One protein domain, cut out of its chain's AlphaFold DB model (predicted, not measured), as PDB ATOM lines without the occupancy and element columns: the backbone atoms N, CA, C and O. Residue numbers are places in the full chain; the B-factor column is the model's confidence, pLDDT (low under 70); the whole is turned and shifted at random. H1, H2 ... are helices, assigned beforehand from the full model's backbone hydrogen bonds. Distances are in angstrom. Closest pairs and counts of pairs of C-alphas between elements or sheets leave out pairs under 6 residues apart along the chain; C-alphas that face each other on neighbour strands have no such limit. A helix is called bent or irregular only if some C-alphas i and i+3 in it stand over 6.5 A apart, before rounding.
ATOM      1  N   VAL A   2      -2.733  41.715 -10.352       95.50
ATOM      2  CA  VAL A   2      -3.495  41.509 -11.602       95.50
ATOM      3  C   VAL A   2      -2.629  41.651 -12.862       95.50
ATOM      4  O   VAL A   2      -2.698  40.808 -13.749       95.50
ATOM      5  N   ARG A   3      -1.758  42.669 -12.923       96.56
ATOM      6  CA  ARG A   3      -0.821  42.850 -14.043       96.56
ATOM      7  C   ARG A   3       0.076  41.628 -14.253       96.56
ATOM      8  O   ARG A   3       0.097  41.090 -15.351       96.56
ATOM      9  N   SER A   4       0.768  41.170 -13.209       96.19
ATOM     10  CA  SER A   4       1.672  40.013 -13.290       96.19
ATOM     11  C   SER A   4       0.944  38.725 -13.679       96.19
ATOM     12  O   SER A   4       1.505  37.886 -14.378       96.19
ATOM     13  N   TYR A   5      -0.319  38.578 -13.265       96.56
ATOM     14  CA  TYR A   5      -1.171  37.492 -13.740       96.56
ATOM     15  C   TYR A   5      -1.348  37.547 -15.265       96.56
ATOM     16  O   TYR A   5      -1.068  36.554 -15.932       96.56
ATOM     17  N   PHE A   6      -1.747  38.695 -15.824       97.38
ATOM     18  CA  PHE A   6      -1.938  38.828 -17.271       97.38
ATOM     19  C   PHE A   6      -0.628  38.741 -18.057       97.38
ATOM     20  O   PHE A   6      -0.599  38.059 -19.075       97.38
ATOM     21  N   GLU A   7       0.465  39.324 -17.558       96.12
ATOM     22  CA  GLU A   7       1.812  39.143 -18.118       96.12
ATOM     23  C   GLU A   7       2.147  37.656 -18.270       96.12
ATOM     24  O   GLU A   7       2.506  37.189 -19.349       96.12
ATOM     25  N   SER A   8       1.960  36.888 -17.198       95.69
ATOM     26  CA  SER A   8       2.269  35.465 -17.190       95.69
ATOM     27  C   SER A   8       1.333  34.665 -18.106       95.69
ATOM     28  O   SER A   8       1.814  33.828 -18.873       95.69
ATOM     29  N   VAL A   9       0.018  34.930 -18.088       94.88
ATOM     30  CA  VAL A   9      -0.956  34.239 -18.957       94.88
ATOM     31  C   VAL A   9      -0.646  34.484 -20.431       94.88
ATOM     32  O   VAL A   9      -0.649  33.542 -21.215       94.88
ATOM     33  N   PHE A  10      -0.320  35.718 -20.812       94.81
ATOM     34  CA  PHE A  10      -0.044  36.064 -22.205       94.81
ATOM     35  C   PHE A  10       1.294  35.503 -22.698       94.81
ATOM     36  O   PHE A  10       1.388  35.092 -23.850       94.81
ATOM     37  N   LEU A  11       2.320  35.467 -21.840       92.81
ATOM     38  CA  LEU A  11       3.656  34.999 -22.221       92.81
ATOM     39  C   LEU A  11       3.820  33.479 -22.128       92.81
ATOM     40  O   LEU A  11       4.596  32.896 -22.879       92.81
ATOM     41  N   THR A  12       3.132  32.830 -21.186       92.75
ATOM     42  CA  THR A  12       3.379  31.416 -20.845       92.75
ATOM     43  C   THR A  12       2.122  30.549 -20.827       92.75
ATOM     44  O   THR A  12       2.221  29.338 -20.623       92.75
ATOM     45  N   GLY A  13       0.933  31.139 -20.987       88.50
ATOM     46  CA  GLY A  13      -0.344  30.438 -20.827       88.50
ATOM     47  C   GLY A  13      -0.675  30.066 -19.376       88.50
ATOM     48  O   GLY A  13      -1.640  29.348 -19.127       88.50
ATOM     49  N   ARG A  14       0.120  30.513 -18.396       86.62
ATOM     50  CA  ARG A  14      -0.049  30.200 -16.968       86.62
ATOM     51  C   ARG A  14      -0.039  31.488 -16.170       86.62
ATOM     52  O   ARG A  14       0.749  32.367 -16.474       86.62
ATOM     53  N   GLY A  15      -0.848  31.597 -15.123       86.88
ATOM     54  CA  GLY A  15      -0.854  32.777 -14.259       86.88
ATOM     55  C   GLY A  15      -1.087  32.409 -12.803       86.88
ATOM     56  O   GLY A  15      -2.002  31.649 -12.495       86.88
ATOM     57  N   GLY A  16      -0.267  32.961 -11.908       89.06
ATOM     58  CA  GLY A  16      -0.509  32.879 -10.471       89.06
ATOM     59  C   GLY A  16      -1.673  33.786 -10.078       89.06
ATOM     60  O   GLY A  16      -1.682  34.968 -10.424       89.06
ATOM     61  N   ILE A  17      -2.651  33.238  -9.361       92.19
ATOM     62  CA  ILE A  17      -3.776  34.003  -8.820       92.19
ATOM     63  C   ILE A  17      -3.417  34.509  -7.424       92.19
ATOM     64  O   ILE A  17      -2.827  33.786  -6.623       92.19
ATOM     65  N   GLY A  18      -3.752  35.773  -7.160       90.12
ATOM     66  CA  GLY A  18      -3.530  36.424  -5.871       90.12
ATOM     67  C   GLY A  18      -4.535  35.978  -4.796       90.12
ATOM     68  O   GLY A  18      -5.204  34.954  -4.959       90.12
ATOM     69  N   PRO A  19      -4.673  36.737  -3.694       91.25
ATOM     70  CA  PRO A  19      -5.655  36.457  -2.648       91.25
ATOM     71  C   PRO A  19      -7.088  36.500  -3.195       91.25
ATOM     72  O   PRO A  19      -7.327  36.942  -4.317       91.25
ATOM     73  N   ALA A  20      -8.044  36.022  -2.400       90.19
ATOM     74  CA  ALA A  20      -9.442  35.905  -2.805       90.19
ATOM     75  C   ALA A  20     -10.208  37.245  -2.822       90.19
ATOM     76  O   ALA A  20     -11.336  37.303  -3.320       90.19
ATOM     77  N   ASP A  21      -9.609  38.323  -2.312       90.38
ATOM     78  CA  ASP A  21     -10.192  39.664  -2.318       90.38
ATOM     79  C   ASP A  21     -10.366  40.204  -3.740       90.38
ATOM     80  O   ASP A  21      -9.573  39.912  -4.637       90.38
ATOM     81  N   ALA A  22     -11.407  41.005  -3.961       89.94
ATOM     82  CA  ALA A  22     -11.621  41.635  -5.258       89.94
ATOM     83  C   ALA A  22     -10.429  42.546  -5.622       89.94
ATOM     84  O   ALA A  22      -9.925  43.268  -4.756       89.94
ATOM     85  N   PRO A  23      -9.972  42.543  -6.890       93.44
ATOM     86  CA  PRO A  23      -8.860  43.385  -7.308       93.44
ATOM     87  C   PRO A  23      -9.212  44.865  -7.157       93.44
ATOM     88  O   PRO A  23     -10.322  45.301  -7.474       93.44
ATOM     89  N   SER A  24      -8.245  45.668  -6.721       95.81
ATOM     90  CA  SER A  24      -8.458  47.111  -6.634       95.81
ATOM     91  C   SER A  24      -8.542  47.751  -8.025       95.81
ATOM     92  O   SER A  24      -7.945  47.279  -8.997       95.81
ATOM     93  N   ARG A  25      -9.211  48.908  -8.122       95.44
ATOM     94  CA  ARG A  25      -9.266  49.694  -9.369       95.44
ATOM     95  C   ARG A  25      -7.872  50.012  -9.922       95.44
ATOM     96  O   ARG A  25      -7.682  49.982 -11.134       95.44
ATOM     97  N   LYS A  26      -6.908  50.295  -9.040       97.50
ATOM     98  CA  LYS A  26      -5.519  50.575  -9.420       97.50
ATOM     99  C   LYS A  26      -4.865  49.355 -10.072       97.50
ATOM    100  O   LYS A  26      -4.261  49.491 -11.127       97.50
ATOM    101  N   GLU A  27      -5.034  48.166  -9.497       97.50
ATOM    102  CA  GLU A  27      -4.471  46.938 -10.072       97.50
ATOM    103  C   GLU A  27      -5.076  46.592 -11.435       97.50
ATOM    104  O   GLU A  27      -4.352  46.157 -12.331       97.50
ATOM    105  N   ILE A  28      -6.384  46.815 -11.612       97.81
ATOM    106  CA  ILE A  28      -7.041  46.664 -12.917       97.81
ATOM    107  C   ILE A  28      -6.435  47.655 -13.919       97.81
ATOM    108  O   ILE A  28      -6.065  47.259 -15.018       97.81
ATOM    109  N   GLN A  29      -6.285  48.930 -13.547       98.19
ATOM    110  CA  GLN A  29      -5.713  49.957 -14.427       98.19
ATOM    111  C   GLN A  29      -4.262  49.658 -14.826       98.19
ATOM    112  O   GLN A  29      -3.902  49.856 -15.984       98.19
ATOM    113  N   GLU A  30      -3.443  49.146 -13.907       98.38
ATOM    114  CA  GLU A  30      -2.070  48.720 -14.200       98.38
ATOM    115  C   GLU A  30      -2.030  47.564 -15.208       98.38
ATOM    116  O   GLU A  30      -1.203  47.570 -16.121       98.38
ATOM    117  N   ALA A  31      -2.935  46.589 -15.078       98.31
ATOM    118  CA  ALA A  31      -3.058  45.494 -16.036       98.31
ATOM    119  C   ALA A  31      -3.562  45.975 -17.403       98.31
ATOM    120  O   ALA A  31      -3.009  45.586 -18.427       98.31
ATOM    121  N   VAL A  32      -4.561  46.862 -17.433       98.50
ATOM    122  CA  VAL A  32      -5.082  47.471 -18.668       98.50
ATOM    123  C   VAL A  32      -3.991  48.243 -19.401       98.50
ATOM    124  O   VAL A  32      -3.842  48.076 -20.608       98.50
ATOM    125  N   ALA A  33      -3.210  49.059 -18.687       98.44
ATOM    126  CA  ALA A  33      -2.108  49.814 -19.277       98.44
ATOM    127  C   ALA A  33      -1.057  48.881 -19.892       98.44
ATOM    128  O   ALA A  33      -0.596  49.124 -21.003       98.44
ATOM    129  N   TRP A  34      -0.721  47.786 -19.204       98.44
ATOM    130  CA  TRP A  34       0.198  46.789 -19.741       98.44
ATOM    131  C   TRP A  34      -0.368  46.074 -20.979       98.44
ATOM    132  O   TRP A  34       0.323  45.991 -21.989       98.44
ATOM    133  N   ILE A  35      -1.631  45.624 -20.950       98.50
ATOM    134  CA  ILE A  35      -2.271  44.967 -22.105       98.50
ATOM    135  C   ILE A  35      -2.360  45.923 -23.301       98.50
ATOM    136  O   ILE A  35      -2.172  45.495 -24.434       98.50
ATOM    137  N   ALA A  36      -2.609  47.214 -23.069       98.31
ATOM    138  CA  ALA A  36      -2.622  48.217 -24.130       98.31
ATOM    139  C   ALA A  36      -1.243  48.400 -24.785       98.31
ATOM    140  O   ALA A  36      -1.179  48.657 -25.981       98.31
ATOM    141  N   VAL A  37      -0.148  48.244 -24.030       98.12
ATOM    142  CA  VAL A  37       1.214  48.212 -24.593       98.12
ATOM    143  C   VAL A  37       1.447  46.908 -25.354       98.12
ATOM    144  O   VAL A  37       1.876  46.955 -26.498       98.12
ATOM    145  N   PHE A  38       1.096  45.759 -24.769       97.94
ATOM    146  CA  PHE A  38       1.181  44.458 -25.444       97.94
ATOM    147  C   PHE A  38       0.422  44.448 -26.783       97.94
ATOM    148  O   PHE A  38       0.885  43.869 -27.766       97.94
ATOM    149  N   GLU A  39      -0.743  45.098 -26.843       98.12
ATOM    150  CA  GLU A  39      -1.555  45.161 -28.057       98.12
ATOM    151  C   GLU A  39      -0.838  45.847 -29.224       98.12
ATOM    152  O   GLU A  39      -1.050  45.436 -30.364       98.12
ATOM    153  N   GLN A  40       0.052  46.808 -28.958       97.69
ATOM    154  CA  GLN A  40       0.807  47.516 -29.999       97.69
ATOM    155  C   GLN A  40       1.688  46.567 -30.817       97.69
ATOM    156  O   GLN A  40       1.806  46.752 -32.027       97.69
ATOM    157  N   ASP A  41       2.233  45.528 -30.183       97.44
ATOM    158  CA  ASP A  41       3.003  44.485 -30.859       97.44
ATOM    159  C   ASP A  41       2.083  43.390 -31.408       97.44
ATOM    160  O   ASP A  41       2.215  42.960 -32.556       97.44
ATOM    161  N   TYR A  42       1.103  42.943 -30.614       97.00
ATOM    162  CA  TYR A  42       0.180  41.878 -31.016       97.00
ATOM    163  C   TYR A  42      -0.555  42.210 -32.316       97.00
ATOM    164  O   TYR A  42      -0.668  41.362 -33.200       97.00
ATOM    165  N   ARG A  43      -1.000  43.458 -32.471       97.25
ATOM    166  CA  ARG A  43      -1.775  43.890 -33.634       97.25
ATOM    167  C   ARG A  43      -1.007  43.819 -34.955       97.25
ATOM    168  O   ARG A  43      -1.643  43.722 -35.998       97.25
ATOM    169  N   LEU A  44       0.329  43.839 -34.916       97.44
ATOM    170  CA  LEU A  44       1.189  43.691 -36.100       97.44
ATOM    171  C   LEU A  44       1.165  42.266 -36.670       97.44
ATOM    172  O   LEU A  44       1.546  42.056 -37.817       97.44
ATOM    173  N   HIS A  45       0.705  41.298 -35.875       96.06
ATOM    174  CA  HIS A  45       0.599  39.891 -36.254       96.06
ATOM    175  C   HIS A  45      -0.801  39.523 -36.766       96.06
ATOM    176  O   HIS A  45      -1.045  38.366 -37.105       96.06
ATOM    177  N   LEU A  46      -1.735  40.479 -36.794       96.38
ATOM    178  CA  LEU A  46      -3.096  40.261 -37.267       96.38
ATOM    179  C   LEU A  46      -3.220  40.590 -38.754       96.38
ATOM    180  O   LEU A  46      -2.615  41.535 -39.256       96.38
ATOM    181  N   ALA A  47      -4.050  39.822 -39.458       94.81
ATOM    182  CA  ALA A  47      -4.401  40.125 -40.835       94.81
ATOM    183  C   ALA A  47      -5.291  41.378 -40.902       94.81
ATOM    184  O   ALA A  47      -6.335  41.458 -40.253       94.81
ATOM    185  N   GLY A  48      -4.900  42.345 -41.735       93.94
ATOM    186  CA  GLY A  48      -5.612  43.613 -41.887       93.94
ATOM    187  C   GLY A  48      -5.251  44.638 -40.809       93.94
ATOM    188  O   GLY A  48      -4.178  44.594 -40.215       93.94
ATOM    189  N   THR A  49      -6.133  45.613 -40.589       96.44
ATOM    190  CA  THR A  49      -5.942  46.649 -39.566       96.44
ATOM    191  C   THR A  49      -6.905  46.400 -38.413       96.44
ATOM    192  O   THR A  49      -8.110  46.558 -38.604       96.44
ATOM    193  N   PRO A  50      -6.404  46.036 -37.221       96.81
ATOM    194  CA  PRO A  50      -7.271  45.806 -36.075       96.81
ATOM    195  C   PRO A  50      -8.002  47.083 -35.653       96.81
ATOM    196  O   PRO A  50      -7.435  48.176 -35.792       96.81
ATOM    197  N   PRO A  51      -9.221  46.973 -35.103       97.00
ATOM    198  CA  PRO A  51      -9.951  48.113 -34.563       97.00
ATOM    199  C   PRO A  51      -9.165  48.858 -33.478       97.00
ATOM    200  O   PRO A  51      -8.254  48.320 -32.851       97.00
ATOM    201  N   ALA A  52      -9.536  50.111 -33.218       96.56
ATOM    202  CA  ALA A  52      -8.983  50.847 -32.083       96.56
ATOM    203  C   ALA A  52      -9.381  50.200 -30.743       96.56
ATOM    204  O   ALA A  52     -10.446  49.591 -30.624       96.56
ATOM    205  N   LEU A  53      -8.552  50.388 -29.715       97.06
ATOM    206  CA  LEU A  53      -8.874  49.944 -28.363       97.06
ATOM    207  C   LEU A  53     -10.030  50.751 -27.767       97.06
ATOM    208  O   LEU A  53     -10.008  51.980 -27.715       97.06
ATOM    209  N   HIS A  54     -10.997  50.034 -27.210       96.25
ATOM    210  CA  HIS A  54     -12.061  50.556 -26.372       96.25
ATOM    211  C   HIS A  54     -11.715  50.294 -24.900       96.25
ATOM    212  O   HIS A  54     -12.097  49.278 -24.310       96.25
ATOM    213  N   LEU A  55     -10.974  51.227 -24.291       95.69
ATOM    214  CA  LEU A  55     -10.440  51.086 -22.929       95.69
ATOM    215  C   LEU A  55     -11.484  50.730 -21.854       95.69
ATOM    216  O   LEU A  55     -11.160  49.901 -21.000       95.69
ATOM    217  N   PRO A  56     -12.726  51.262 -21.863       94.44
ATOM    218  CA  PRO A  56     -13.734  50.839 -20.890       94.44
ATOM    219  C   PRO A  56     -14.094  49.351 -21.005       94.44
ATOM    220  O   PRO A  56     -14.275  48.684 -19.989       94.44
ATOM    221  N   ALA A  57     -14.137  48.809 -22.227       94.31
ATOM    222  CA  ALA A  57     -14.444  47.396 -22.451       94.31
ATOM    223  C   ALA A  57     -13.269  46.498 -22.048       94.31
ATOM    224  O   ALA A  57     -13.478  45.484 -21.388       94.31
ATOM    225  N   LEU A  58     -12.035  46.910 -22.367       96.75
ATOM    226  CA  LEU A  58     -10.832  46.217 -21.905       96.75
ATOM    227  C   LEU A  58     -10.747  46.208 -20.370       96.75
ATOM    228  O   LEU A  58     -10.482  45.170 -19.775       96.75
ATOM    229  N   THR A  59     -11.030  47.339 -19.721       96.25
ATOM    230  CA  THR A  59     -11.034  47.458 -18.251       96.25
ATOM    231  C   THR A  59     -12.031  46.501 -17.610       96.25
ATOM    232  O   THR A  59     -11.685  45.797 -16.661       96.25
ATOM    233  N   TRP A  60     -13.247  46.440 -18.156       95.12
ATOM    234  CA  TRP A  60     -14.256  45.481 -17.719       95.12
ATOM    235  C   TRP A  60     -13.782  44.035 -17.918       95.12
ATOM    236  O   TRP A  60     -13.830  43.246 -16.978       95.12
ATOM    237  N   ALA A  61     -13.249  43.694 -19.096       96.12
ATOM    238  CA  ALA A  61     -12.793  42.339 -19.395       96.12
ATOM    239  C   ALA A  61     -11.659  41.888 -18.458       96.12
ATOM    240  O   ALA A  61     -11.694  40.773 -17.945       96.12
ATOM    241  N   VAL A  62     -10.691  42.765 -18.171       97.12
ATOM    242  CA  VAL A  62      -9.609  42.516 -17.203       97.12
ATOM    243  C   VAL A  62     -10.173  42.207 -15.818       97.12
ATOM    244  O   VAL A  62      -9.796  41.198 -15.218       97.12
ATOM    245  N   GLY A  63     -11.085  43.048 -15.317       95.50
ATOM    246  CA  GLY A  63     -11.708  42.864 -14.006       95.50
ATOM    247  C   GLY A  63     -12.479  41.547 -13.914       95.50
ATOM    248  O   GLY A  63     -12.208  40.733 -13.030       95.50
ATOM    249  N   GLN A  64     -13.368  41.296 -14.878       95.12
ATOM    250  CA  GLN A  64     -14.219  40.108 -14.885       95.12
ATOM    251  C   GLN A  64     -13.427  38.818 -15.079       95.12
ATOM    252  O   GLN A  64     -13.664  37.842 -14.370       95.12
ATOM    253  N   PHE A  65     -12.460  38.794 -16.000       96.12
ATOM    254  CA  PHE A  65     -11.668  37.592 -16.248       96.12
ATOM    255  C   PHE A  65     -10.773  37.244 -15.058       96.12
ATOM    256  O   PHE A  65     -10.688  36.079 -14.658       96.12
ATOM    257  N   TYR A  66     -10.143  38.253 -14.444       96.56
ATOM    258  CA  TYR A  66      -9.368  38.039 -13.227       96.56
ATOM    259  C   TYR A  66     -10.260  37.526 -12.096       96.56
ATOM    260  O   TYR A  66      -9.912  36.549 -11.434       96.56
ATOM    261  N   ARG A  67     -11.448  38.121 -11.915       94.56
ATOM    262  CA  ARG A  67     -12.385  37.710 -10.869       94.56
ATOM    263  C   ARG A  67     -12.926  36.296 -11.085       94.56
ATOM    264  O   ARG A  67     -12.989  35.518 -10.135       94.56
ATOM    265  N   ALA A  68     -13.238  35.923 -12.323       94.75
ATOM    266  CA  ALA A  68     -13.607  34.555 -12.678       94.75
ATOM    267  C   ALA A  68     -12.472  33.566 -12.378       94.75
ATOM    268  O   ALA A  68     -12.709  32.490 -11.830       94.75
ATOM    269  N   SER A  69     -11.229  33.958 -12.652       95.50
ATOM    270  CA  SER A  69     -10.054  33.144 -12.338       95.50
ATOM    271  C   SER A  69      -9.816  33.014 -10.828       95.50
ATOM    272  O   SER A  69      -9.426  31.943 -10.363       95.50
ATOM    273  N   GLN A  70     -10.115  34.053 -10.038       94.50
ATOM    274  CA  GLN A  70     -10.147  33.964  -8.575       94.50
ATOM    275  C   GLN A  70     -11.225  33.002  -8.083       94.50
ATOM    276  O   GLN A  70     -10.928  32.185  -7.222       94.50
ATOM    277  N   CYS A  71     -12.437  33.049  -8.640       93.31
ATOM    278  CA  CYS A  71     -13.503  32.109  -8.277       93.31
ATOM    279  C   CYS A  71     -13.107  30.659  -8.596       93.31
ATOM    280  O   CYS A  71     -13.385  29.754  -7.812       93.31
ATOM    281  N   PHE A  72     -12.400  30.443  -9.710       93.25
ATOM    282  CA  PHE A  72     -11.859  29.132 -10.058       93.25
ATOM    283  C   PHE A  72     -10.779  28.656  -9.071       93.25
ATOM    284  O   PHE A  72     -10.816  27.504  -8.638       93.25
ATOM    285  N   ALA A  73      -9.822  29.520  -8.719       93.44
ATOM    286  CA  ALA A  73      -8.716  29.176  -7.823       93.44
ATOM    287  C   ALA A  73      -9.163  29.033  -6.356       93.44
ATOM    288  O   ALA A  73      -8.690  28.155  -5.637       93.44
ATOM    289  N   HIS A  74     -10.107  29.869  -5.925       92.50
ATOM    290  CA  HIS A  74     -10.626  29.959  -4.561       92.50
ATOM    291  C   HIS A  74     -12.069  29.455  -4.505       92.50
ATOM    292  O   HIS A  74     -12.993  30.194  -4.174       92.50
ATOM    293  N   ARG A  75     -12.275  28.169  -4.813       85.38
ATOM    294  CA  ARG A  75     -13.616  27.550  -4.926       85.38
ATOM    295  C   ARG A  75     -14.508  27.692  -3.687       85.38
ATOM    296  O   ARG A  75     -15.726  27.596  -3.793       85.38
ATOM    297  N   HIS A  76     -13.921  27.940  -2.519       84.88
ATOM    298  CA  HIS A  76     -14.650  28.163  -1.268       84.88
ATOM    299  C   HIS A  76     -15.416  29.499  -1.223       84.88
ATOM    300  O   HIS A  76     -16.186  29.709  -0.292       84.88
ATOM    301  N   LEU A  77     -15.229  30.395  -2.203       82.75
ATOM    302  CA  LEU A  77     -15.964  31.660  -2.285       82.75
ATOM    303  C   LEU A  77     -17.481  31.470  -2.476       82.75
ATOM    304  O   LEU A  77     -18.249  32.358  -2.121       82.75
ATOM    305  N   GLY A  78     -17.915  30.307  -2.971       79.44
ATOM    306  CA  GLY A  78     -19.329  29.945  -3.068       79.44
ATOM    307  C   GLY A  78     -20.098  30.653  -4.191       79.44
ATOM    308  O   GLY A  78     -19.626  31.593  -4.833       79.44
ATOM    309  N   GLU A  79     -21.319  30.175  -4.434       84.00
ATOM    310  CA  GLU A  79     -22.196  30.638  -5.519       84.00
ATOM    311  C   GLU A  79     -22.615  32.107  -5.376       84.00
ATOM    312  O   GLU A  79     -22.752  32.814  -6.376       84.00
ATOM    313  N   GLU A  80     -22.775  32.590  -4.144       83.00
ATOM    314  CA  GLU A  80     -23.170  33.973  -3.866       83.00
ATOM    315  C   GLU A  80     -22.127  34.977  -4.363       83.00
ATOM    316  O   GLU A  80     -22.483  36.001  -4.939       83.00
ATOM    317  N   VAL A  81     -20.837  34.674  -4.190       84.56
ATOM    318  CA  VAL A  81     -19.742  35.536  -4.656       84.56
ATOM    319  C   VAL A  81     -19.651  35.511  -6.178       84.56
ATOM    320  O   VAL A  81     -19.527  36.568  -6.792       84.56
ATOM    321  N   VAL A  82     -19.775  34.330  -6.792       85.38
ATOM    322  CA  VAL A  82     -19.819  34.185  -8.257       85.38
ATOM    323  C   VAL A  82     -20.977  34.991  -8.835       85.38
ATOM    324  O   VAL A  82     -20.794  35.750  -9.783       85.38
ATOM    325  N   SER A  83     -22.163  34.862  -8.242       83.19
ATOM    326  CA  SER A  83     -23.354  35.578  -8.684       83.19
ATOM    327  C   SER A  83     -23.196  37.077  -8.479       83.19
ATOM    328  O   SER A  83     -23.341  37.822  -9.431       83.19
ATOM    329  N   ARG A  84     -22.832  37.548  -7.284       85.31
ATOM    330  CA  ARG A  84     -22.699  38.985  -7.001       85.31
ATOM    331  C   ARG A  84     -21.638  39.655  -7.875       85.31
ATOM    332  O   ARG A  84     -21.902  40.713  -8.433       85.31
ATOM    333  N   ASP A  85     -20.463  39.043  -8.001       84.81
ATOM    334  CA  ASP A  85     -19.309  39.701  -8.619       84.81
ATOM    335  C   ASP A  85     -19.274  39.512 -10.145       84.81
ATOM    336  O   ASP A  85     -18.700  40.331 -10.861       84.81
ATOM    337  N   LEU A  86     -19.892  38.445 -10.671       87.50
ATOM    338  CA  LEU A  86     -19.907  38.137 -12.109       87.50
ATOM    339  C   LEU A  86     -21.300  38.254 -12.757       87.50
ATOM    340  O   LEU A  86     -21.450  37.948 -13.948       87.50
ATOM    341  N   ALA A  87     -22.327  38.688 -12.014       72.38
ATOM    342  CA  ALA A  87     -23.642  39.014 -12.579       72.38
ATOM    343  C   ALA A  87     -23.639  40.303 -13.395       72.38
ATOM    344  O   ALA A  87     -24.558  40.497 -14.190       72.38
ATOM    345  N   GLU A  88     -22.637  41.171 -13.229       67.81
ATOM    346  CA  GLU A  88     -22.541  42.377 -14.041       67.81
ATOM    347  C   GLU A  88     -22.438  41.996 -15.518       67.81
ATOM    348  O   GLU A  88     -21.464  41.388 -15.986       67.81
ATOM    349  N   ASN A  89     -23.494  42.340 -16.256       62.62
ATOM    350  CA  ASN A  89     -23.499  42.217 -17.697       62.62
ATOM    351  C   ASN A  89     -22.403  43.117 -18.260       62.62
ATOM    352  O   ASN A  89     -22.155  44.223 -17.777       62.62
ATOM    353  N   ALA A  90     -21.760  42.617 -19.305       61.88
ATOM    354  CA  ALA A  90     -20.849  43.388 -20.121       61.88
ATOM    355  C   ALA A  90     -21.386  44.788 -20.453       61.88
ATOM    356  O   ALA A  90     -22.593  44.930 -20.669       61.88
ATOM    357  N   PRO A  91     -20.502  45.782 -20.660       62.69
ATOM    358  CA  PRO A  91     -20.836  46.984 -21.404       62.69
ATOM    359  C   PRO A  91     -20.986  46.616 -22.889       62.69
ATOM    360  O   PRO A  91     -20.229  47.079 -23.735       62.69
ATOM    361  N   MET A  92     -21.919  45.724 -23.213       64.06
ATOM    362  CA  MET A  92     -22.425  45.578 -24.566       64.06
ATOM    363  C   MET A  92     -23.468  46.679 -24.742       64.06
ATOM    364  O   MET A  92     -24.488  46.649 -24.050       64.06
ATOM    365  N   PRO A  93     -23.239  47.669 -25.622       58.28
ATOM    366  CA  PRO A  93     -24.261  48.643 -25.952       58.28
ATOM    367  C   PRO A  93     -25.454  47.903 -26.562       58.28
ATOM    368  O   PRO A  93     -25.391  47.415 -27.692       58.28
ATOM    369  N   SER A  94     -26.545  47.793 -25.811       57.09
ATOM    370  CA  SER A  94     -27.809  47.293 -26.337       57.09
ATOM    371  C   SER A  94     -28.308  48.275 -27.400       57.09
ATOM    372  O   SER A  94     -28.654  49.407 -27.075       57.09
ATOM    373  N   GLY A  95     -28.339  47.858 -28.669       59.72
ATOM    374  CA  GLY A  95     -28.978  48.629 -29.745       59.72
ATOM    375  C   GLY A  95     -28.099  49.649 -30.482       59.72
ATOM    376  O   GLY A  95     -28.639  50.546 -31.124       59.72
ATOM    377  N   GLY A  96     -26.768  49.526 -30.424       65.38
ATOM    378  CA  GLY A  96     -25.854  50.319 -31.259       65.38
ATOM    379  C   GLY A  96     -25.654  49.742 -32.675       65.38
ATOM    380  O   GLY A  96     -25.857  48.543 -32.882       65.38
ATOM    381  N   PRO A  97     -25.219  50.551 -33.663       74.56
ATOM    382  CA  PRO A  97     -24.853  50.040 -34.981       74.56
ATOM    383  C   PRO A  97     -23.685  49.044 -34.883       74.56
ATOM    384  O   PRO A  97     -22.788  49.267 -34.062       74.56
ATOM    385  N   PRO A  98     -23.602  48.020 -35.759       76.94
ATOM    386  CA  PRO A  98     -22.531  47.017 -35.726       76.94
ATOM    387  C   PRO A  98     -21.118  47.612 -35.657       76.94
ATOM    388  O   PRO A  98     -20.284  47.126 -34.899       76.94
ATOM    389  N   ALA A  99     -20.868  48.722 -36.360       81.25
ATOM    390  CA  ALA A  99     -19.577  49.415 -36.361       81.25
ATOM    391  C   ALA A  99     -19.114  49.878 -34.964       81.25
ATOM    392  O   ALA A  99     -17.919  49.897 -34.685       81.25
ATOM    393  N   THR A 100     -20.043  50.213 -34.063       86.06
ATOM    394  CA  THR A 100     -19.705  50.616 -32.685       86.06
ATOM    395  C   THR A 100     -19.300  49.440 -31.798       86.06
ATOM    396  O   THR A 100     -18.613  49.633 -30.797       86.06
ATOM    397  N   LEU A 101     -19.677  48.217 -32.177       90.44
ATOM    398  CA  LEU A 101     -19.379  46.997 -31.426       90.44
ATOM    399  C   LEU A 101     -18.005  46.420 -31.776       90.44
ATOM    400  O   LEU A 101     -17.430  45.693 -30.974       90.44
ATOM    401  N   VAL A 102     -17.459  46.758 -32.945       94.31
ATOM    402  CA  VAL A 102     -16.189  46.223 -33.458       94.31
ATOM    403  C   VAL A 102     -14.998  46.528 -32.520       94.31
ATOM    404  O   VAL A 102     -14.343  45.578 -32.083       94.31
ATOM    405  N   PRO A 103     -14.747  47.787 -32.093       95.75
ATOM    406  CA  PRO A 103     -13.722  48.095 -31.085       95.75
ATOM    407  C   PRO A 103     -13.931  47.381 -29.745       95.75
ATOM    408  O   PRO A 103     -12.969  46.988 -29.085       95.75
ATOM    409  N   ILE A 104     -15.191  47.210 -29.331       95.00
ATOM    410  CA  ILE A 104     -15.556  46.576 -28.059       95.00
ATOM    411  C   ILE A 104     -15.217  45.086 -28.107       95.00
ATOM    412  O   ILE A 104     -14.515  44.603 -27.222       95.00
ATOM    413  N   LEU A 105     -15.651  44.387 -29.160       95.06
ATOM    414  CA  LEU A 105     -15.375  42.968 -29.383       95.06
ATOM    415  C   LEU A 105     -13.877  42.694 -29.398       95.06
ATOM    416  O   LEU A 105     -13.418  41.828 -28.662       95.06
ATOM    417  N   TYR A 106     -13.119  43.473 -30.173       97.56
ATOM    418  CA  TYR A 106     -11.664  43.354 -30.225       97.56
ATOM    419  C   TYR A 106     -11.020  43.535 -28.842       97.56
ATOM    420  O   TYR A 106     -10.199  42.728 -28.419       97.56
ATOM    421  N   SER A 107     -11.433  44.568 -28.104       97.56
ATOM    422  CA  SER A 107     -10.839  44.904 -26.804       97.56
ATOM    423  C   SER A 107     -11.138  43.869 -25.724       97.56
ATOM    424  O   SER A 107     -10.260  43.548 -24.926       97.56
ATOM    425  N   VAL A 108     -12.364  43.340 -25.689       96.94
ATOM    426  CA  VAL A 108     -12.723  42.241 -24.780       96.94
ATOM    427  C   VAL A 108     -11.954  40.986 -25.153       96.94
ATOM    428  O   VAL A 108     -11.415  40.307 -24.279       96.94
ATOM    429  N   ASP A 109     -11.841  40.716 -26.451       97.88
ATOM    430  CA  ASP A 109     -11.175  39.532 -26.958       97.88
ATOM    431  C   ASP A 109      -9.697  39.440 -26.584       97.88
ATOM    432  O   ASP A 109      -9.192  38.341 -26.352       97.88
ATOM    433  N   LEU A 110      -9.009  40.577 -26.430       98.12
ATOM    434  CA  LEU A 110      -7.625  40.574 -25.961       98.12
ATOM    435  C   LEU A 110      -7.455  39.750 -24.686       98.12
ATOM    436  O   LEU A 110      -6.480  39.013 -24.581       98.12
ATOM    437  N   VAL A 111      -8.427  39.822 -23.780       97.94
ATOM    438  CA  VAL A 111      -8.448  39.074 -22.523       97.94
ATOM    439  C   VAL A 111      -9.243  37.779 -22.662       97.94
ATOM    440  O   VAL A 111      -8.791  36.715 -22.250       97.94
ATOM    441  N   PHE A 112     -10.433  37.842 -23.255       97.31
ATOM    442  CA  PHE A 112     -11.357  36.712 -23.294       97.31
ATOM    443  C   PHE A 112     -10.951  35.639 -24.310       97.31
ATOM    444  O   PHE A 112     -11.548  34.570 -24.302       97.31
ATOM    445  N   ARG A 113      -9.896  35.823 -25.111       97.12
ATOM    446  CA  ARG A 113      -9.309  34.732 -25.913       97.12
ATOM    447  C   ARG A 113      -8.953  33.483 -25.089       97.12
ATOM    448  O   ARG A 113      -8.900  32.391 -25.639       97.12
ATOM    449  N   PHE A 114      -8.729  33.642 -23.781       97.50
ATOM    450  CA  PHE A 114      -8.451  32.557 -22.831       97.50
ATOM    451  C   PHE A 114      -9.721  31.995 -22.157       97.50
ATOM    452  O   PHE A 114      -9.646  31.112 -21.302       97.50
ATOM    453  N   LEU A 115     -10.907  32.495 -22.520       97.00
ATOM    454  CA  LEU A 115     -12.198  32.056 -21.987       97.00
ATOM    455  C   LEU A 115     -12.477  30.564 -22.224       97.00
ATOM    456  O   LEU A 115     -12.926  29.915 -21.273       97.00
ATOM    457  N   PRO A 116     -12.193  29.976 -23.408       97.56
ATOM    458  CA  PRO A 116     -12.400  28.546 -23.617       97.56
ATOM    459  C   PRO A 116     -11.576  27.694 -22.644       97.56
ATOM    460  O   PRO A 116     -12.077  26.703 -22.112       97.56
ATOM    461  N   ASP A 117     -10.342  28.106 -22.346       96.62
ATOM    462  CA  ASP A 117      -9.459  27.409 -21.405       96.62
ATOM    463  C   ASP A 117      -9.977  27.493 -19.976       96.62
ATOM    464  O   ASP A 117     -10.094  26.467 -19.303       96.62
ATOM    465  N   LEU A 118     -10.362  28.692 -19.532       95.94
ATOM    466  CA  LEU A 118     -10.938  28.882 -18.204       95.94
ATOM    467  C   LEU A 118     -12.224  28.060 -18.029       95.94
ATOM    468  O   LEU A 118     -12.417  27.438 -16.986       95.94
ATOM    469  N   TYR A 119     -13.073  27.991 -19.059       95.88
ATOM    470  CA  TYR A 119     -14.266  27.146 -19.038       95.88
ATOM    471  C   TYR A 119     -13.924  25.657 -18.938       95.88
ATOM    472  O   TYR A 119     -14.514  24.954 -18.116       95.88
ATOM    473  N   ARG A 120     -12.960  25.166 -19.731       95.44
ATOM    474  CA  ARG A 120     -12.516  23.762 -19.663       95.44
ATOM    475  C   ARG A 120     -11.997  23.408 -18.273       95.44
ATOM    476  O   ARG A 120     -12.376  22.368 -17.741       95.44
ATOM    477  N   LEU A 121     -11.193  24.287 -17.675       93.94
ATOM    478  CA  LEU A 121     -10.685  24.121 -16.314       93.94
ATOM    479  C   LEU A 121     -11.820  24.106 -15.282       93.94
ATOM    480  O   LEU A 121     -11.871  23.202 -14.449       93.94
ATOM    481  N   ALA A 122     -12.752  25.061 -15.354       92.69
ATOM    482  CA  ALA A 122     -13.890  25.131 -14.440       92.69
ATOM    483  C   ALA A 122     -14.766  23.870 -14.521       92.69
ATOM    484  O   ALA A 122     -15.059  23.269 -13.487       92.69
ATOM    485  N   LYS A 123     -15.099  23.431 -15.743       93.25
ATOM    486  CA  LYS A 123     -15.900  22.227 -16.005       93.25
ATOM    487  C   LYS A 123     -15.227  20.955 -15.489       93.25
ATOM    488  O   LYS A 123     -15.897  20.119 -14.898       93.25
ATOM    489  N   ALA A 124     -13.921  20.801 -15.712       91.88
ATOM    490  CA  ALA A 124     -13.185  19.603 -15.306       91.88
ATOM    491  C   ALA A 124     -13.134  19.413 -13.783       91.88
ATOM    492  O   ALA A 124     -12.948  18.298 -13.306       91.88
ATOM    493  N   ALA A 125     -13.277  20.496 -13.022       88.38
ATOM    494  CA  ALA A 125     -13.150  20.454 -11.575       88.38
ATOM    495  C   ALA A 125     -14.490  20.305 -10.831       88.38
ATOM    496  O   ALA A 125     -14.474  19.854  -9.689       88.38
ATOM    497  N   SER A 126     -15.640  20.625 -11.440       85.19
ATOM    498  CA  SER A 126     -16.960  20.288 -10.883       85.19
ATOM    499  C   SER A 126     -18.063  20.349 -11.946       85.19
ATOM    500  O   SER A 126     -18.251  21.368 -12.613       85.19
ATOM    501  N   GLU A 127     -18.831  19.264 -12.083       76.19
ATOM    502  CA  GLU A 127     -20.072  19.284 -12.861       76.19
ATOM    503  C   GLU A 127     -21.127  20.129 -12.134       76.19
ATOM    504  O   GLU A 127     -21.378  19.936 -10.947       76.19
ATOM    505  N   GLY A 128     -21.737  21.082 -12.843       74.31
ATOM    506  CA  GLY A 128     -22.739  21.988 -12.270       74.31
ATOM    507  C   GLY A 128     -22.179  23.240 -11.585       74.31
ATOM    508  O   GLY A 128     -22.963  24.003 -11.028       74.31
ATOM    509  N   ASP A 129     -20.866  23.492 -11.667       81.75
ATOM    510  CA  ASP A 129     -20.218  24.687 -11.107       81.75
ATOM    511  C   ASP A 129     -20.909  25.990 -11.586       81.75
ATOM    512  O   ASP A 129     -20.979  26.227 -12.805       81.75
ATOM    513  N   PRO A 130     -21.397  26.860 -10.676       89.00
ATOM    514  CA  PRO A 130     -21.992  28.150 -11.030       89.00
ATOM    515  C   PRO A 130     -21.085  29.006 -11.918       89.00
ATOM    516  O   PRO A 130     -21.566  29.695 -12.825       89.00
ATOM    517  N   LEU A 131     -19.763  28.918 -11.731       92.25
ATOM    518  CA  LEU A 131     -18.803  29.614 -12.579       92.25
ATOM    519  C   LEU A 131     -18.906  29.135 -14.030       92.25
ATOM    520  O   LEU A 131     -18.924  29.951 -14.948       92.25
ATOM    521  N   GLY A 132     -19.046  27.828 -14.257       92.75
ATOM    522  CA  GLY A 132     -19.208  27.263 -15.596       92.75
ATOM    523  C   GLY A 132     -20.406  27.857 -16.342       92.75
ATOM    524  O   GLY A 132     -20.299  28.175 -17.528       92.75
ATOM    525  N   GLN A 133     -21.521  28.090 -15.645       90.88
ATOM    526  CA  GLN A 133     -22.717  28.706 -16.230       90.88
ATOM    527  C   GLN A 133     -22.491  30.178 -16.603       90.88
ATOM    528  O   GLN A 133     -22.920  30.624 -17.672       90.88
ATOM    529  N   VAL A 134     -21.775  30.929 -15.759       92.19
ATOM    530  CA  VAL A 134     -21.361  32.310 -16.053       92.19
ATOM    531  C   VAL A 134     -20.471  32.361 -17.294       92.19
ATOM    532  O   VAL A 134     -20.726  33.155 -18.199       92.19
ATOM    533  N   LEU A 135     -19.468  31.484 -17.378       94.38
ATOM    534  CA  LEU A 135     -18.542  31.442 -18.511       94.38
ATOM    535  C   LEU A 135     -19.259  31.066 -19.814       94.38
ATOM    536  O   LEU A 135     -18.983  31.666 -20.849       94.38
ATOM    537  N   LEU A 136     -20.228  30.144 -19.774       93.88
ATOM    538  CA  LEU A 136     -21.083  29.851 -20.931       93.88
ATOM    539  C   LEU A 136     -21.892  31.080 -21.351       93.88
ATOM    540  O   LEU A 136     -21.923  31.406 -22.534       93.88
ATOM    541  N   ARG A 137     -22.508  31.802 -20.404       91.94
ATOM    542  CA  ARG A 137     -23.241  33.048 -20.695       91.94
ATOM    543  C   ARG A 137     -22.342  34.085 -21.369       91.94
ATOM    544  O   ARG A 137     -22.748  34.667 -22.373       91.94
ATOM    545  N   TRP A 138     -21.123  34.284 -20.869       93.56
ATOM    546  CA  TRP A 138     -20.137  35.146 -21.526       93.56
ATOM    547  C   TRP A 138     -19.762  34.632 -22.910       93.56
ATOM    548  O   TRP A 138     -19.704  35.422 -23.844       93.56
ATOM    549  N   GLY A 139     -19.591  33.320 -23.073       94.44
ATOM    550  CA  GLY A 139     -19.302  32.723 -24.368       94.44
ATOM    551  C   GLY A 139     -20.384  33.026 -25.410       94.44
ATOM    552  O   GLY A 139     -20.068  33.346 -26.557       94.44
ATOM    553  N   ARG A 140     -21.662  33.006 -25.008       92.88
ATOM    554  CA  ARG A 140     -22.779  33.405 -25.883       92.88
ATOM    555  C   ARG A 140     -22.716  34.895 -26.233       92.88
ATOM    556  O   ARG A 140     -22.961  35.253 -27.379       92.88
ATOM    557  N   ALA A 141     -22.383  35.747 -25.264       91.31
ATOM    558  CA  ALA A 141     -22.309  37.199 -25.448       91.31
ATOM    559  C   ALA A 141     -21.095  37.660 -26.275       91.31
ATOM    560  O   ALA A 141     -21.158  38.714 -26.903       91.31
ATOM    561  N   TRP A 142     -20.018  36.868 -26.306       94.31
ATOM    562  CA  TRP A 142     -18.746  37.220 -26.939       94.31
ATOM    563  C   TRP A 142     -18.305  36.173 -27.973       94.31
ATOM    564  O   TRP A 142     -17.361  35.421 -27.718       94.31
ATOM    565  N   PRO A 143     -18.952  36.118 -29.155       95.12
ATOM    566  CA  PRO A 143     -18.703  35.065 -30.139       95.12
ATOM    567  C   PRO A 143     -17.240  34.965 -30.586       95.12
ATOM    568  O   PRO A 143     -16.732  33.860 -30.742       95.12
ATOM    569  N   LEU A 144     -16.543  36.101 -30.742       96.81
ATOM    570  CA  LEU A 144     -15.136  36.135 -31.163       96.81
ATOM    571  C   LEU A 144     -14.216  35.364 -30.198       96.81
ATOM    572  O   LEU A 144     -13.281  34.687 -30.628       96.81
ATOM    573  N   SER A 145     -14.514  35.444 -28.902       97.12
ATOM    574  CA  SER A 145     -13.701  34.885 -27.820       97.12
ATOM    575  C   SER A 145     -14.101  33.469 -27.411       97.12
ATOM    576  O   SER A 145     -13.381  32.821 -26.661       97.12
ATOM    577  N   SER A 146     -15.253  32.980 -27.874       97.31
ATOM    578  CA  SER A 146     -15.853  31.728 -27.406       97.31
ATOM    579  C   SER A 146     -15.746  30.568 -28.391       97.31
ATOM    580  O   SER A 146     -16.402  29.535 -28.234       97.31
ATOM    581  N   VAL A 147     -14.931  30.720 -29.432       98.00
ATOM    582  CA  VAL A 147     -14.635  29.635 -30.369       98.00
ATOM    583  C   VAL A 147     -14.055  28.432 -29.615       98.00
ATOM    584  O   VAL A 147     -13.182  28.581 -28.764       98.00
ATOM    585  N   GLY A 148     -14.579  27.241 -29.899       96.81
ATOM    586  CA  GLY A 148     -14.237  25.991 -29.217       96.81
ATOM    587  C   GLY A 148     -15.039  25.722 -27.937       96.81
ATOM    588  O   GLY A 148     -14.875  24.665 -27.329       96.81
ATOM    589  N   MET A 149     -15.920  26.638 -27.513       97.19
ATOM    590  CA  MET A 149     -16.830  26.397 -26.389       97.19
ATOM    591  C   MET A 149     -18.111  25.674 -26.839       97.19
ATOM    592  O   MET A 149     -18.690  26.048 -27.863       97.19
TER     593      MET A 149
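Overview. This is residues 2 to 149 of the 227 residues of an uncharacterized protein of Planctomyces sp. SH-PL14 (UniProt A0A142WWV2). The longest helix, H2, lies side by side with the short H1, and this pair crosses H3, the core helix of a loose up-and-down bundle of four, H3, H4, H6 and H7, each running against the one before it. H5 packs on H3, and residues 44 to 49 stick out. The printed part has 148 residues with seven named helices, H1 to H7 in chain order, and no named strand. It is all helix and compact, with a radius of gyration of the C-alphas of 14.8 A and spans of 43 by 33 by 28 A.

Along the chain. H2, residues 25 to 45, is 30.3 A long, from C-alpha 25 at (-9.266, 49.694, -9.369), with a kink of 36 degrees near residue 39. H3, residues 55 to 73, is 26.7 A long. H1 is residues 2 to 12, H4 75 to 86, H5 98 to 112, H6 115 to 125, and H7 130 to 141, ending at C-alpha 141 (-22.309, 37.199, -25.448). H4 is irregular, with C-alphas 76 and 79 9.0 A apart; H5 only just, with C-alphas 100 and 103 6.7 A apart.

Arrangement. H2 touches H1 with residues 27 to 35 alone, closest C-alphas Ala 31 and Arg 3, 4.0 A, at a shallow tilt of 27 degrees, the same way. H2 touches H3, the hub, with residues 28 to 32 alone, closest C-alphas Val 32 and Thr 59, 6.0 A, only just about perpendicular at 71 degrees. H3 touches H5, closest C-alphas Leu 58 and Ser 107, 5.1 A. H6 and H7 form a hairpin, closest C-alphas Ala 122 and Gly 132, 5.8 A. Every O i to N i+4 pair is within hydrogen-bond range in H1, H3, H6 and H7; in H2 13 of 17, H4 5 of 8, H5 8 of 11.

Size, cuts and confidence. The C-alphas farthest apart, Gly 48 and His 76, are 44.4 A apart. The printed part has no cut. Links H1 to H2 and H4 to H5 are long. Residues 88 to 96 are under pLDDT 70.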